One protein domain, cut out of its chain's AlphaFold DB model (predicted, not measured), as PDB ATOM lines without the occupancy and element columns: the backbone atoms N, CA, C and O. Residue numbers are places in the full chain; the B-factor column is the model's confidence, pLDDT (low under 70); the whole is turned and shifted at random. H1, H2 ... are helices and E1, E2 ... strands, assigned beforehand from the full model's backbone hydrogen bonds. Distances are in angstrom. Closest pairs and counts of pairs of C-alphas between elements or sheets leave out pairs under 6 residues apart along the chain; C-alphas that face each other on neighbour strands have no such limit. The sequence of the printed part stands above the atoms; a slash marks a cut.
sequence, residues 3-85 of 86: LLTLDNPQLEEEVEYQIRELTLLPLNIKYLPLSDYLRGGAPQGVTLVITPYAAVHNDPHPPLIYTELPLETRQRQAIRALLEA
ATOM      1  N   LEU A   3       3.664 -15.827 -22.815       91.50
ATOM      2  CA  LEU A   3       4.652 -16.453 -23.688       91.50
ATOM      3  C   LEU A   3       3.959 -16.875 -24.986       91.50
ATOM      4  O   LEU A   3       2.939 -17.570 -24.949       91.50
ATOM      5  N   LEU A   4       4.488 -16.430 -26.124       91.50
ATOM      6  CA  LEU A   4       3.965 -16.829 -27.425       91.50
ATOM      7  C   LEU A   4       4.506 -18.197 -27.823       91.50
ATOM      8  O   LEU A   4       5.715 -18.426 -27.771       91.50
ATOM      9  N   THR A   5       3.599 -19.074 -28.239       91.75
ATOM     10  CA  THR A   5       3.899 -20.452 -28.631       91.75
ATOM     11  C   THR A   5       3.641 -20.684 -30.118       91.75
ATOM     12  O   THR A   5       2.907 -19.939 -30.775       91.75
ATOM     13  N   LEU A   6       4.287 -21.702 -30.668       88.69
ATOM     14  CA  LEU A   6       4.183 -22.145 -32.057       88.69
ATOM     15  C   LEU A   6       4.306 -23.682 -32.048       88.69
ATOM     16  O   LEU A   6       3.670 -24.328 -31.223       88.69
ATOM     17  N   ASP A   7       5.096 -24.273 -32.942       88.00
ATOM     18  CA  ASP A   7       5.300 -25.723 -33.046       88.00
ATOM     19  C   ASP A   7       6.645 -26.182 -32.444       88.00
ATOM     20  O   ASP A   7       7.206 -27.196 -32.863       88.00
ATOM     21  N   ASN A   8       7.205 -25.435 -31.481       89.62
ATOM     22  CA  ASN A   8       8.473 -25.790 -30.834       89.62
ATOM     23  C   ASN A   8       8.370 -25.778 -29.295       89.62
ATOM     24  O   ASN A   8       8.852 -24.845 -28.647       89.62
ATOM     25  N   PRO A   9       7.804 -26.842 -28.693       88.12
ATOM     26  CA  PRO A   9       7.628 -26.925 -27.244       88.12
ATOM     27  C   PRO A   9       8.959 -26.952 -26.479       88.12
ATOM     28  O   PRO A   9       9.032 -26.428 -25.375       88.12
ATOM     29  N   GLN A  10      10.031 -27.501 -27.065       89.88
ATOM     30  CA  GLN A  10      11.355 -27.513 -26.427       89.88
ATOM     31  C   GLN A  10      11.907 -26.097 -26.243       89.88
ATOM     32  O   GLN A  10      12.444 -25.765 -25.190       89.88
ATOM     33  N   LEU A  11      11.762 -25.252 -27.267       88.56
ATOM     34  CA  LEU A  11      12.165 -23.850 -27.189       88.56
ATOM     35  C   LEU A  11      11.331 -23.095 -26.148       88.56
ATOM     36  O   LEU A  11      11.870 -22.296 -25.389       88.56
ATOM     37  N   GLU A  12      10.027 -23.352 -26.112       90.44
ATOM     38  CA  GLU A  12       9.093 -22.709 -25.187       90.44
ATOM     39  C   GLU A  12       9.391 -23.064 -23.725       90.44
ATOM     40  O   GLU A  12       9.445 -22.163 -22.884       90.44
ATOM     41  N   GLU A  13       9.660 -24.341 -23.436       89.69
ATOM     42  CA  GLU A  13      10.072 -24.807 -22.107       89.69
ATOM     43  C   GLU A  13      11.402 -24.184 -21.667       89.69
ATOM     44  O   GLU A  13      11.512 -23.715 -20.535       89.69
ATOM     45  N   GLU A  14      12.398 -24.113 -22.554       89.75
ATOM     46  CA  GLU A  14      13.694 -23.505 -22.234       89.75
ATOM     47  C   GLU A  14      13.587 -21.999 -21.964       89.75
ATOM     48  O   GLU A  14      14.199 -21.480 -21.027       89.75
ATOM     49  N   VAL A  15      12.787 -21.276 -22.757       88.25
ATOM     50  CA  VAL A  15      12.530 -19.845 -22.536       88.25
ATOM     51  C   VAL A  15      11.865 -19.634 -21.183       88.25
ATOM     52  O   VAL A  15      12.296 -18.772 -20.414       88.25
ATOM     53  N   GLU A  16      10.839 -20.427 -20.873       89.25
ATOM     54  CA  GLU A  16      10.200 -20.386 -19.567       89.25
ATOM     55  C   GLU A  16      11.197 -20.662 -18.445       89.25
ATOM     56  O   GLU A  16      11.261 -19.874 -17.499       89.25
ATOM     57  N   TYR A  17      11.968 -21.745 -18.547       88.94
ATOM     58  CA  TYR A  17      12.942 -22.132 -17.534       88.94
ATOM     59  C   TYR A  17      13.900 -20.972 -17.243       88.94
ATOM     60  O   TYR A  17      14.015 -20.532 -16.097       88.94
ATOM     61  N   GLN A  18      14.476 -20.382 -18.293       86.94
ATOM     62  CA  GLN A  18      15.375 -19.240 -18.158       86.94
ATOM     63  C   GLN A  18      14.699 -18.036 -17.497       86.94
ATOM     64  O   GLN A  18      15.292 -17.420 -16.616       86.94
ATOM     65  N   ILE A  19      13.462 -17.686 -17.873       85.75
ATOM     66  CA  ILE A  19      12.746 -16.547 -17.272       85.75
ATOM     67  C   ILE A  19      12.429 -16.805 -15.796       85.75
ATOM     68  O   ILE A  19      12.535 -15.890 -14.978       85.75
ATOM     69  N   ARG A  20      12.066 -18.040 -15.441       86.94
ATOM     70  CA  ARG A  20      11.834 -18.434 -14.046       86.94
ATOM     71  C   ARG A  20      13.101 -18.355 -13.210       86.94
ATOM     72  O   ARG A  20      13.016 -18.020 -12.037       86.94
ATOM     73  N   GLU A  21      14.266 -18.592 -13.799       87.69
ATOM     74  CA  GLU A  21      15.543 -18.380 -13.114       87.69
ATOM     75  C   GLU A  21      15.887 -16.892 -12.917       87.69
ATOM     76  O   GLU A  21      16.681 -16.560 -12.036       87.69
ATOM     77  N   LEU A  22      15.284 -15.968 -13.682       84.25
ATOM     78  CA  LEU A  22      15.552 -14.528 -13.544       84.25
ATOM     79  C   LEU A  22      14.947 -13.902 -12.288       84.25
ATOM     80  O   LEU A  22      15.421 -12.846 -11.859       84.25
ATOM     81  N   THR A  23      13.907 -14.504 -11.710       79.31
ATOM     82  CA  THR A  23      13.238 -13.974 -10.520       79.31
ATOM     83  C   THR A  23      12.762 -15.088  -9.599       79.31
ATOM     84  O   THR A  23      12.222 -16.098 -10.029       79.31
ATOM     85  N   LEU A  24      12.924 -14.874  -8.296       78.75
ATOM     86  CA  LEU A  24      12.451 -15.794  -7.259       78.75
ATOM     87  C   LEU A  24      10.946 -15.639  -6.969       78.75
ATOM     88  O   LEU A  24      10.402 -16.356  -6.129       78.75
ATOM     89  N   LEU A  25      10.275 -14.684  -7.618       80.38
ATOM     90  CA  LEU A  25       8.846 -14.440  -7.444       80.38
ATOM     91  C   LEU A  25       8.006 -15.447  -8.250       80.38
ATOM     92  O   LEU A  25       8.420 -15.883  -9.325       80.38
ATOM     93  N   PRO A  26       6.797 -15.799  -7.775       80.06
ATOM     94  CA  PRO A  26       5.894 -16.665  -8.519       80.06
ATOM     95  C   PRO A  26       5.442 -15.974  -9.811       80.06
ATOM     96  O   PRO A  26       4.602 -15.073  -9.806       80.06
ATOM     97  N   LEU A  27       6.000 -16.417 -10.934       82.69
ATOM     98  CA  LEU A  27       5.627 -15.937 -12.256       82.69
ATOM     99  C   LEU A  27       4.387 -16.662 -12.766       82.69
ATOM    100  O   LEU A  27       4.390 -17.878 -12.952       82.69
ATOM    101  N   ASN A  28       3.336 -15.893 -13.048       85.25
ATOM    102  CA  ASN A  28       2.174 -16.398 -13.765       85.25
ATOM    103  C   ASN A  28       2.389 -16.216 -15.275       85.25
ATOM    104  O   ASN A  28       2.201 -15.116 -15.820       85.25
ATOM    105  N   ILE A  29       2.825 -17.293 -15.928       88.00
ATOM    106  CA  ILE A  29       3.069 -17.364 -17.369       88.00
ATOM    107  C   ILE A  29       1.833 -17.977 -18.024       88.00
ATOM    108  O   ILE A  29       1.392 -19.061 -17.656       88.00
ATOM    109  N   LYS A  30       1.235 -17.249 -18.967       90.88
ATOM    110  CA  LYS A  30       0.175 -17.765 -19.837       90.88
ATOM    111  C   LYS A  30       0.764 -18.058 -21.208       90.88
ATOM    112  O   LYS A  30       1.600 -17.289 -21.664       90.88
ATOM    113  N   TYR A  31       0.277 -19.094 -21.876       91.19
ATOM    114  CA  TYR A  31       0.667 -19.415 -23.247       91.19
ATOM    115  C   TYR A  31      -0.425 -18.966 -24.209       91.19
ATOM    116  O   TYR A  31      -1.614 -19.123 -23.916       91.19
ATOM    117  N   LEU A  32      -0.026 -18.405 -25.344       91.38
ATOM    118  CA  LEU A  32      -0.936 -18.100 -26.441       91.38
ATOM    119  C   LEU A  32      -0.227 -18.375 -27.766       91.38
ATOM    120  O   LEU A  32       0.893 -17.893 -27.947       91.38
ATOM    121  N   PRO A  33      -0.864 -19.084 -28.709       91.50
ATOM    122  CA  PRO A  33      -0.293 -19.268 -30.031       91.50
ATOM    123  C   PRO A  33       0.003 -17.924 -30.701       91.50
ATOM    124  O   PRO A  33      -0.817 -17.002 -30.657       91.50
ATOM    125  N   LEU A  34       1.153 -17.812 -31.370       89.12
ATOM    126  CA  LEU A  34       1.536 -16.600 -32.098       89.12
ATOM    127  C   LEU A  34       0.455 -16.196 -33.114       89.12
ATOM    128  O   LEU A  34       0.151 -15.017 -33.265       89.12
ATOM    129  N   SER A  35      -0.159 -17.172 -33.779       88.88
ATOM    130  CA  SER A  35      -1.261 -16.962 -34.724       88.88
ATOM    131  C   SER A  35      -2.486 -16.302 -34.082       88.88
ATOM    132  O   SER A  35      -3.083 -15.407 -34.685       88.88
ATOM    133  N   ASP A  36      -2.839 -16.699 -32.859       89.62
ATOM    134  CA  ASP A  36      -3.949 -16.111 -32.107       89.62
ATOM    135  C   ASP A  36      -3.596 -14.706 -31.617       89.62
ATOM    136  O   ASP A  36      -4.412 -13.789 -31.736       89.62
ATOM    137  N   TYR A  37      -2.358 -14.504 -31.159       88.75
ATOM    138  CA  TYR A  37      -1.854 -13.187 -30.774       88.75
ATOM    139  C   TYR A  37      -1.866 -12.194 -31.944       88.75
ATOM    140  O   TYR A  37      -2.303 -11.058 -31.791       88.75
ATOM    141  N   LEU A  38      -1.448 -12.613 -33.139       84.56
ATOM    142  CA  LEU A  38      -1.465 -11.752 -34.326       84.56
ATOM    143  C   LEU A  38      -2.886 -11.395 -34.783       84.56
ATOM    144  O   LEU A  38      -3.082 -10.358 -35.413       84.56
ATOM    145  N   ARG A  39      -3.880 -12.237 -34.475       85.94
ATOM    146  CA  ARG A  39      -5.283 -12.009 -34.841       85.94
ATOM    147  C   ARG A  39      -6.038 -11.167 -33.813       85.94
ATOM    148  O   ARG A  39      -6.870 -10.353 -34.206       85.94
ATOM    149  N   GLY A  40      -5.809 -11.413 -32.523       82.81
ATOM    150  CA  GLY A  40      -6.605 -10.860 -31.421       82.81
ATOM    151  C   GLY A  40      -5.837  -9.991 -30.423       82.81
ATOM    152  O   GLY A  40      -6.462  -9.375 -29.564       82.81
ATOM    153  N   GLY A  41      -4.510  -9.923 -30.528       85.00
ATOM    154  CA  GLY A  41      -3.646  -9.194 -29.603       85.00
ATOM    155  C   GLY A  41      -3.441  -9.901 -28.260       85.00
ATOM    156  O   GLY A  41      -3.737 -11.087 -28.084       85.00
ATOM    157  N   ALA A  42      -2.897  -9.158 -27.293       85.31
ATOM    158  CA  ALA A  42      -2.688  -9.663 -25.941       85.31
ATOM    159  C   ALA A  42      -4.024  -9.793 -25.180       85.31
ATOM    160  O   ALA A  42      -4.846  -8.875 -25.221       85.31
ATOM    161  N   PRO A  43      -4.234 -10.874 -24.407       84.38
ATOM    162  CA  PRO A  43      -5.397 -10.987 -23.542       84.38
ATOM    163  C   PRO A  43      -5.339  -9.965 -22.396       84.38
ATOM    164  O   PRO A  43      -4.270  -9.527 -21.966       84.38
ATOM    165  N   GLN A  44      -6.509  -9.607 -21.865       81.44
ATOM    166  CA  GLN A  44      -6.615  -8.630 -20.781       81.44
ATOM    167  C   GLN A  44      -5.868  -9.086 -19.517       81.44
ATOM    168  O   GLN A  44      -5.883 -10.264 -19.148       81.44
ATOM    169  N   GLY A  45      -5.210  -8.136 -18.848       82.19
ATOM    170  CA  GLY A  45      -4.390  -8.396 -17.659       82.19
ATOM    171  C   GLY A  45      -2.970  -8.890 -17.960       82.19
ATOM    172  O   GLY A  45      -2.241  -9.243 -17.034       82.19
ATOM    173  N   VAL A  46      -2.553  -8.923 -19.230       86.81
ATOM    174  CA  VAL A  46      -1.153  -9.154 -19.607       86.81
ATOM    175  C   VAL A  46      -0.381  -7.839 -19.579       86.81
ATOM    176  O   VAL A  46      -0.707  -6.900 -20.295       86.81
ATOM    177  N   THR A  47       0.674  -7.800 -18.772       84.56
ATOM    178  CA  THR A  47       1.575  -6.646 -18.620       84.56
ATOM    179  C   THR A  47       2.837  -6.739 -19.480       84.56
ATOM    180  O   THR A  47       3.475  -5.728 -19.738       84.56
ATOM    181  N   LEU A  48       3.193  -7.946 -19.932       86.44
ATOM    182  CA  LEU A  48       4.388  -8.237 -20.722       86.44
ATOM    183  C   LEU A  48       4.136  -9.458 -21.609       86.44
ATOM    184  O   LEU A  48       3.631 -10.477 -21.118       86.44
ATOM    185  N   VAL A  49       4.522  -9.351 -22.880       89.62
ATOM    186  CA  VAL A  49       4.511 -10.437 -23.862       89.62
ATOM    187  C   VAL A  49       5.951 -10.782 -24.221       89.62
ATOM    188  O   VAL A  49       6.743  -9.904 -24.559       89.62
ATOM    189  N   ILE A  50       6.293 -12.062 -24.152       88.62
ATOM    190  CA  ILE A  50       7.588 -12.598 -24.555       88.62
ATOM    191  C   ILE A  50       7.364 -13.555 -25.716       88.62
ATOM    192  O   ILE A  50       6.432 -14.360 -25.700       88.62
ATOM    193  N   THR A  51       8.215 -13.465 -26.728       88.62
ATOM    194  CA  THR A  51       8.172 -14.352 -27.887       88.62
ATOM    195  C   THR A  51       9.575 -14.798 -28.268       88.62
ATOM    196  O   THR A  51      10.433 -13.944 -28.499       88.62
ATOM    197  N   PRO A  52       9.827 -16.112 -28.389       88.50
ATOM    198  CA  PRO A  52      11.067 -16.600 -28.975       88.50
ATOM    199  C   PRO A  52      11.045 -16.629 -30.501       88.50
ATOM    200  O   PRO A  52      12.015 -17.017 -31.145       88.50
ATOM    201  N   TYR A  53       9.934 -16.204 -31.091       86.94
ATOM    202  CA  TYR A  53       9.738 -16.134 -32.525       86.94
ATOM    203  C   TYR A  53       9.782 -14.678 -32.965       86.94
ATOM    204  O   TYR A  53       9.167 -13.816 -32.326       86.94
ATOM    205  N   ALA A  54      10.501 -14.410 -34.056       79.19
ATOM    206  CA  ALA A  54      10.604 -13.081 -34.636       79.19
ATOM    207  C   ALA A  54       9.213 -12.626 -35.099       79.19
ATOM    208  O   ALA A  54       8.724 -13.019 -36.158       79.19
ATOM    209  N   ALA A  55       8.558 -11.818 -34.271       71.31
ATOM    210  CA  ALA A  55       7.231 -11.288 -34.519       71.31
ATOM    211  C   ALA A  55       7.297  -9.764 -34.467       71.31
ATOM    212  O   ALA A  55       7.735  -9.182 -33.475       71.31
ATOM    213  N   VAL A  56       6.857  -9.117 -35.543       63.69
ATOM    214  CA  VAL A  56       6.698  -7.663 -35.574       63.69
ATOM    215  C   VAL A  56       5.258  -7.369 -35.184       63.69
ATOM    216  O   VAL A  56       4.335  -7.653 -35.946       63.69
ATOM    217  N   HIS A  57       5.060  -6.847 -33.977       68.06
ATOM    218  CA  HIS A  57       3.763  -6.343 -33.544       68.06
ATOM    219  C   HIS A  57       3.769  -4.819 -33.659       68.06
ATOM    220  O   HIS A  57       4.667  -4.162 -33.137       68.06
ATOM    221  N   ASN A  58       2.796  -4.266 -34.385       63.31
ATOM    222  CA  ASN A  58       2.696  -2.820 -34.601       63.31
ATOM    223  C   ASN A  58       2.150  -2.071 -33.380       63.31
ATOM    224  O   ASN A  58       2.281  -0.850 -33.326       63.31
ATOM    225  N   ASP A  59       1.540  -2.777 -32.424       66.06
ATOM    226  CA  ASP A  59       1.005  -2.158 -31.219       66.06
ATOM    227  C   ASP A  59       2.065  -2.120 -30.103       66.06
ATOM    228  O   ASP A  59       2.632  -3.153 -29.744       66.06
ATOM    229  N   PRO A  60       2.353  -0.942 -29.525       61.97
ATOM    230  CA  PRO A  60       3.387  -0.791 -28.504       61.97
ATOM    231  C   PRO A  60       2.967  -1.298 -27.112       61.97
ATOM    232  O   PRO A  60       3.795  -1.313 -26.199       61.97
ATOM    233  N   HIS A  61       1.704  -1.698 -26.920       68.50
ATOM    234  CA  HIS A  61       1.177  -2.106 -25.619       68.50
ATOM    235  C   HIS A  61       0.306  -3.369 -25.685       68.50
ATOM    236  O   HIS A  61      -0.650  -3.404 -26.457       68.50
ATOM    237  N   PRO A  62       0.544  -4.362 -24.803       79.19
ATOM    238  CA  PRO A  62       1.655  -4.471 -23.842       79.19
ATOM    239  C   PRO A  62       3.027  -4.637 -24.530       79.19
ATOM    240  O   PRO A  62       3.068  -5.053 -25.686       79.19
ATOM    241  N   PRO A  63       4.147  -4.329 -23.841       83.50
ATOM    242  CA  PRO A  63       5.481  -4.476 -24.413       83.50
ATOM    243  C   PRO A  63       5.708  -5.915 -24.886       83.50
ATOM    244  O   PRO A  63       5.494  -6.868 -24.130       83.50
ATOM    245  N   LEU A  64       6.152  -6.047 -26.134       85.94
ATOM    246  CA  LEU A  64       6.538  -7.309 -26.747       85.94
ATOM    247  C   LEU A  64       8.064  -7.400 -26.786       85.94
ATOM    248  O   LEU A  64       8.727  -6.588 -27.431       85.94
ATOM    249  N   ILE A  65       8.618  -8.389 -26.090       85.25
ATOM    250  CA  ILE A  65      10.053  -8.666 -26.078       85.25
ATOM    251  C   ILE A  65      10.314  -9.913 -26.905       85.25
ATOM    252  O   ILE A  65       9.869 -11.011 -26.569       85.25
ATOM    253  N   TYR A  66      11.085  -9.727 -27.967       85.88
ATOM    254  CA  TYR A  66      11.687 -10.830 -28.690       85.88
ATOM    255  C   TYR A  66      12.899 -11.357 -27.915       85.88
ATOM    256  O   TYR A  66      13.799 -10.587 -27.559       85.88
ATOM    257  N   THR A  67      12.899 -12.658 -27.635       83.06
ATOM    258  CA  THR A  67      13.945 -13.346 -26.875       83.06
ATOM    259  C   THR A  67      14.586 -14.437 -27.707       83.06
ATOM    260  O   THR A  67      13.936 -15.419 -28.038       83.06
ATOM    261  N   GLU A  68      15.878 -14.319 -27.980       81.44
ATOM    262  CA  GLU A  68      16.628 -15.394 -28.629       81.44
ATOM    263  C   GLU A  68      17.309 -16.223 -27.551       81.44
ATOM    264  O   GLU A  68      17.825 -15.674 -26.576       81.44
ATOM    265  N   LEU A  69      17.278 -17.549 -27.695       77.75
ATOM    266  CA  LEU A  69      18.036 -18.418 -26.809       77.75
ATOM    267  C   LEU A  69      19.457 -18.641 -27.345       77.75
ATOM    268  O   LEU A  69      19.622 -18.868 -28.545       77.75
ATOM    269  N   PRO A  70      20.474 -18.659 -26.462       79.94
ATOM    270  CA  PRO A  70      20.389 -18.396 -25.020       79.94
ATOM    271  C   PRO A  70      20.129 -16.911 -24.721       79.94
ATOM    272  O   PRO A  70      20.701 -16.048 -25.383       79.94
ATOM    273  N   LEU A  71      19.318 -16.613 -23.694       78.50
ATOM    274  CA  LEU A  71      18.957 -15.229 -23.365       78.50
ATOM    275  C   LEU A  71      20.208 -14.370 -23.139       78.50
ATOM    276  O   LEU A  71      21.007 -14.599 -22.215       78.50
ATOM    277  N   GLU A  72      20.357 -13.311 -23.926       82.50
ATOM    278  CA  GLU A  72      21.462 -12.380 -23.733       82.50
ATOM    279  C   GLU A  72      21.326 -11.628 -22.402       82.50
ATOM    280  O   GLU A  72      20.227 -11.372 -21.904       82.50
ATOM    281  N   THR A  73      22.451 -11.214 -21.810       82.56
ATOM    282  CA  THR A  73      22.462 -10.493 -20.523       82.56
ATOM    283  C   THR A  73      21.562  -9.252 -20.536       82.56
ATOM    284  O   THR A  73      20.888  -8.968 -19.547       82.56
ATOM    285  N   ARG A  74      21.502  -8.531 -21.663       81.25
ATOM    286  CA  ARG A  74      20.638  -7.349 -21.812       81.25
ATOM    287  C   ARG A  74      19.155  -7.713 -21.803       81.25
ATOM    288  O   ARG A  74      18.382  -7.049 -21.118       81.25
ATOM    289  N   GLN A  75      18.766  -8.777 -22.510       81.94
ATOM    290  CA  GLN A  75      17.387  -9.278 -22.511       81.94
ATOM    291  C   GLN A  75      16.975  -9.717 -21.105       81.94
ATOM    292  O   GLN A  75      15.917  -9.321 -20.625       81.94
ATOM    293  N   ARG A  76      17.854 -10.440 -20.403       83.69
ATOM    294  CA  ARG A  76      17.632 -10.857 -19.012       83.69
ATOM    295  C   ARG A  76      17.389  -9.674 -18.080       83.69
ATOM    296  O   ARG A  76      16.448  -9.702 -17.295       83.69
ATOM    297  N   GLN A  77      18.202  -8.622 -18.185       83.88
ATOM    298  CA  GLN A  77      18.028  -7.404 -17.386       83.88
ATOM    299  C   GLN A  77      16.717  -6.677 -17.707       83.88
ATOM    300  O   GLN A  77      16.028  -6.251 -16.784       83.88
ATOM    301  N   ALA A  78      16.351  -6.566 -18.986       82.62
ATOM    302  CA  ALA A  78      15.107  -5.922 -19.405       82.62
ATOM    303  C   ALA A  78      13.869  -6.687 -18.909       82.62
ATOM    304  O   ALA A  78      12.971  -6.087 -18.321       82.62
ATOM    305  N   ILE A  79      13.848  -8.012 -19.091       83.12
ATOM    306  CA  ILE A  79      12.766  -8.879 -18.606       83.12
ATOM    307  C   ILE A  79      12.658  -8.759 -17.089       83.12
ATOM    308  O   ILE A  79      11.581  -8.479 -16.576       83.12
ATOM    309  N   ARG A  80      13.775  -8.887 -16.368       83.88
ATOM    310  CA  ARG A  80      13.794  -8.769 -14.909       83.88
ATOM    311  C   ARG A  80      13.250  -7.422 -14.429       83.88
ATOM    312  O   ARG A  80      12.398  -7.412 -13.550       83.88
ATOM    313  N   ALA A  81      13.678  -6.315 -15.031       84.06
ATOM    314  CA  ALA A  81      13.199  -4.985 -14.662       84.06
ATOM    315  C   ALA A  81      11.678  -4.835 -14.846       84.06
ATOM    316  O   ALA A  81      11.031  -4.184 -14.035       84.06
ATOM    317  N   LEU A  82      11.104  -5.454 -15.883       82.94
ATOM    318  CA  LEU A  82       9.658  -5.443 -16.128       82.94
ATOM    319  C   LEU A  82       8.885  -6.397 -15.213       82.94
ATOM    320  O   LEU A  82       7.727  -6.135 -14.906       82.94
ATOM    321  N   LEU A  83       9.505  -7.499 -14.785       79.25
ATOM    322  CA  LEU A  83       8.919  -8.442 -13.831       79.25
ATOM    323  C   LEU A  83       8.948  -7.916 -12.391       79.25
ATOM    324  O   LEU A  83       8.061  -8.239 -11.608       79.25
ATOM    325  N   GLU A  84       9.972  -7.136 -12.043       78.56
ATOM    326  CA  GLU A  84      10.125  -6.478 -10.741       78.56
ATOM    327  C   GLU A  84       9.423  -5.105 -10.687       78.56
ATOM    328  O   GLU A  84       9.367  -4.495  -9.618       78.56
ATOM    329  N   ALA A  85       8.895  -4.607 -11.812       71.44
ATOM    330  CA  ALA A  85       8.160  -3.348 -11.853       71.44
ATOM    331  C   ALA A  85       6.833  -3.467 -11.064       71.44
ATOM    332  O   ALA A  85       6.088  -4.425 -11.295       71.44
TER     333      ALA A  85
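Overview. This is residues 3 to 85 of the 86 residues of an uncharacterized protein of Serratia nematodiphila DZ0503SBS1 (UniProt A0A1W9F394). Four short strands stand side by side in a row E2, E1, E3, E4 through the middle of the domain, made of two separate parallel pairs, E1 with E2 and E3 with E4. H1 and H3 lie on one side of this row and meet about perpendicular near the end of H1, while H2 lies on the other side. The printed part has 83 residues with three named helices and four named strands, in the order E1 H1 E2 H2 E3 E4 H3, and its class is mixed, helices and strands. It is compact and rounded, with a radius of gyration of the C-alphas of 12.0 A and spans of 32 by 28 by 22 A.

Along the chain. E1 is residues 3 to 5, beginning at C-alpha 3 (4.652, -16.453, -23.688). H1 is residues 9 to 22, 20.1 A from first to last C-alpha. E2, residues 30 to 33, measures 10.3 A, and H2, residues 34 to 40, follows with C-alpha 34 at (1.536, -16.600, -32.098) and measures 10.0 A. E3 is residues 49 to 51 and E4 residues 64 to 66, 6.7 A and 6.5 A long. H3 is residues 73 to 83, 15.2 A long, ending at C-alpha 83 (8.919, -8.442, -13.831).

Arrangement. E1 and E2 are parallel neighbours at 33 degrees, with N 3 and O 30 2.8 A apart, within hydrogen-bond range. E1, H1 and E2 form a strand-helix-strand unit, two parallel neighbour strands with a helix between them in the chain, and its crossover is right-handed. The closest C-alphas of E1 and H1 are those of Thr 5 and Glu 12, 6.6 A apart. Those of E1 and H2 are Leu 4 and Leu 34, at 5.3 A. The closest C-alphas of E1 and E3 are those of Leu 4 and Thr 51, 4.9 A apart. E3 and E4 are parallel neighbours at 23 degrees, with N 65 and O 49 2.9 A apart, within hydrogen-bond range. H1 touches H3 with residues 19 to 22 alone, about perpendicular at 74 degrees, and the closest C-alphas are those of Leu 22 and Arg 80, 6.2 A apart. H2 touches no helix. In H1, H2 and H3 every O i to N i+4 pair is within hydrogen-bond range.

Size, cuts and confidence. The two C-alphas farthest apart are those of Leu 24 and Arg 39, at 33.0 A. The printed part has no cut. The link from E3 to E4, residues 52 to 63, is long. The mean pLDDT of the printed part is 83.7, and residues 56 to 61, within that long link, are under 70.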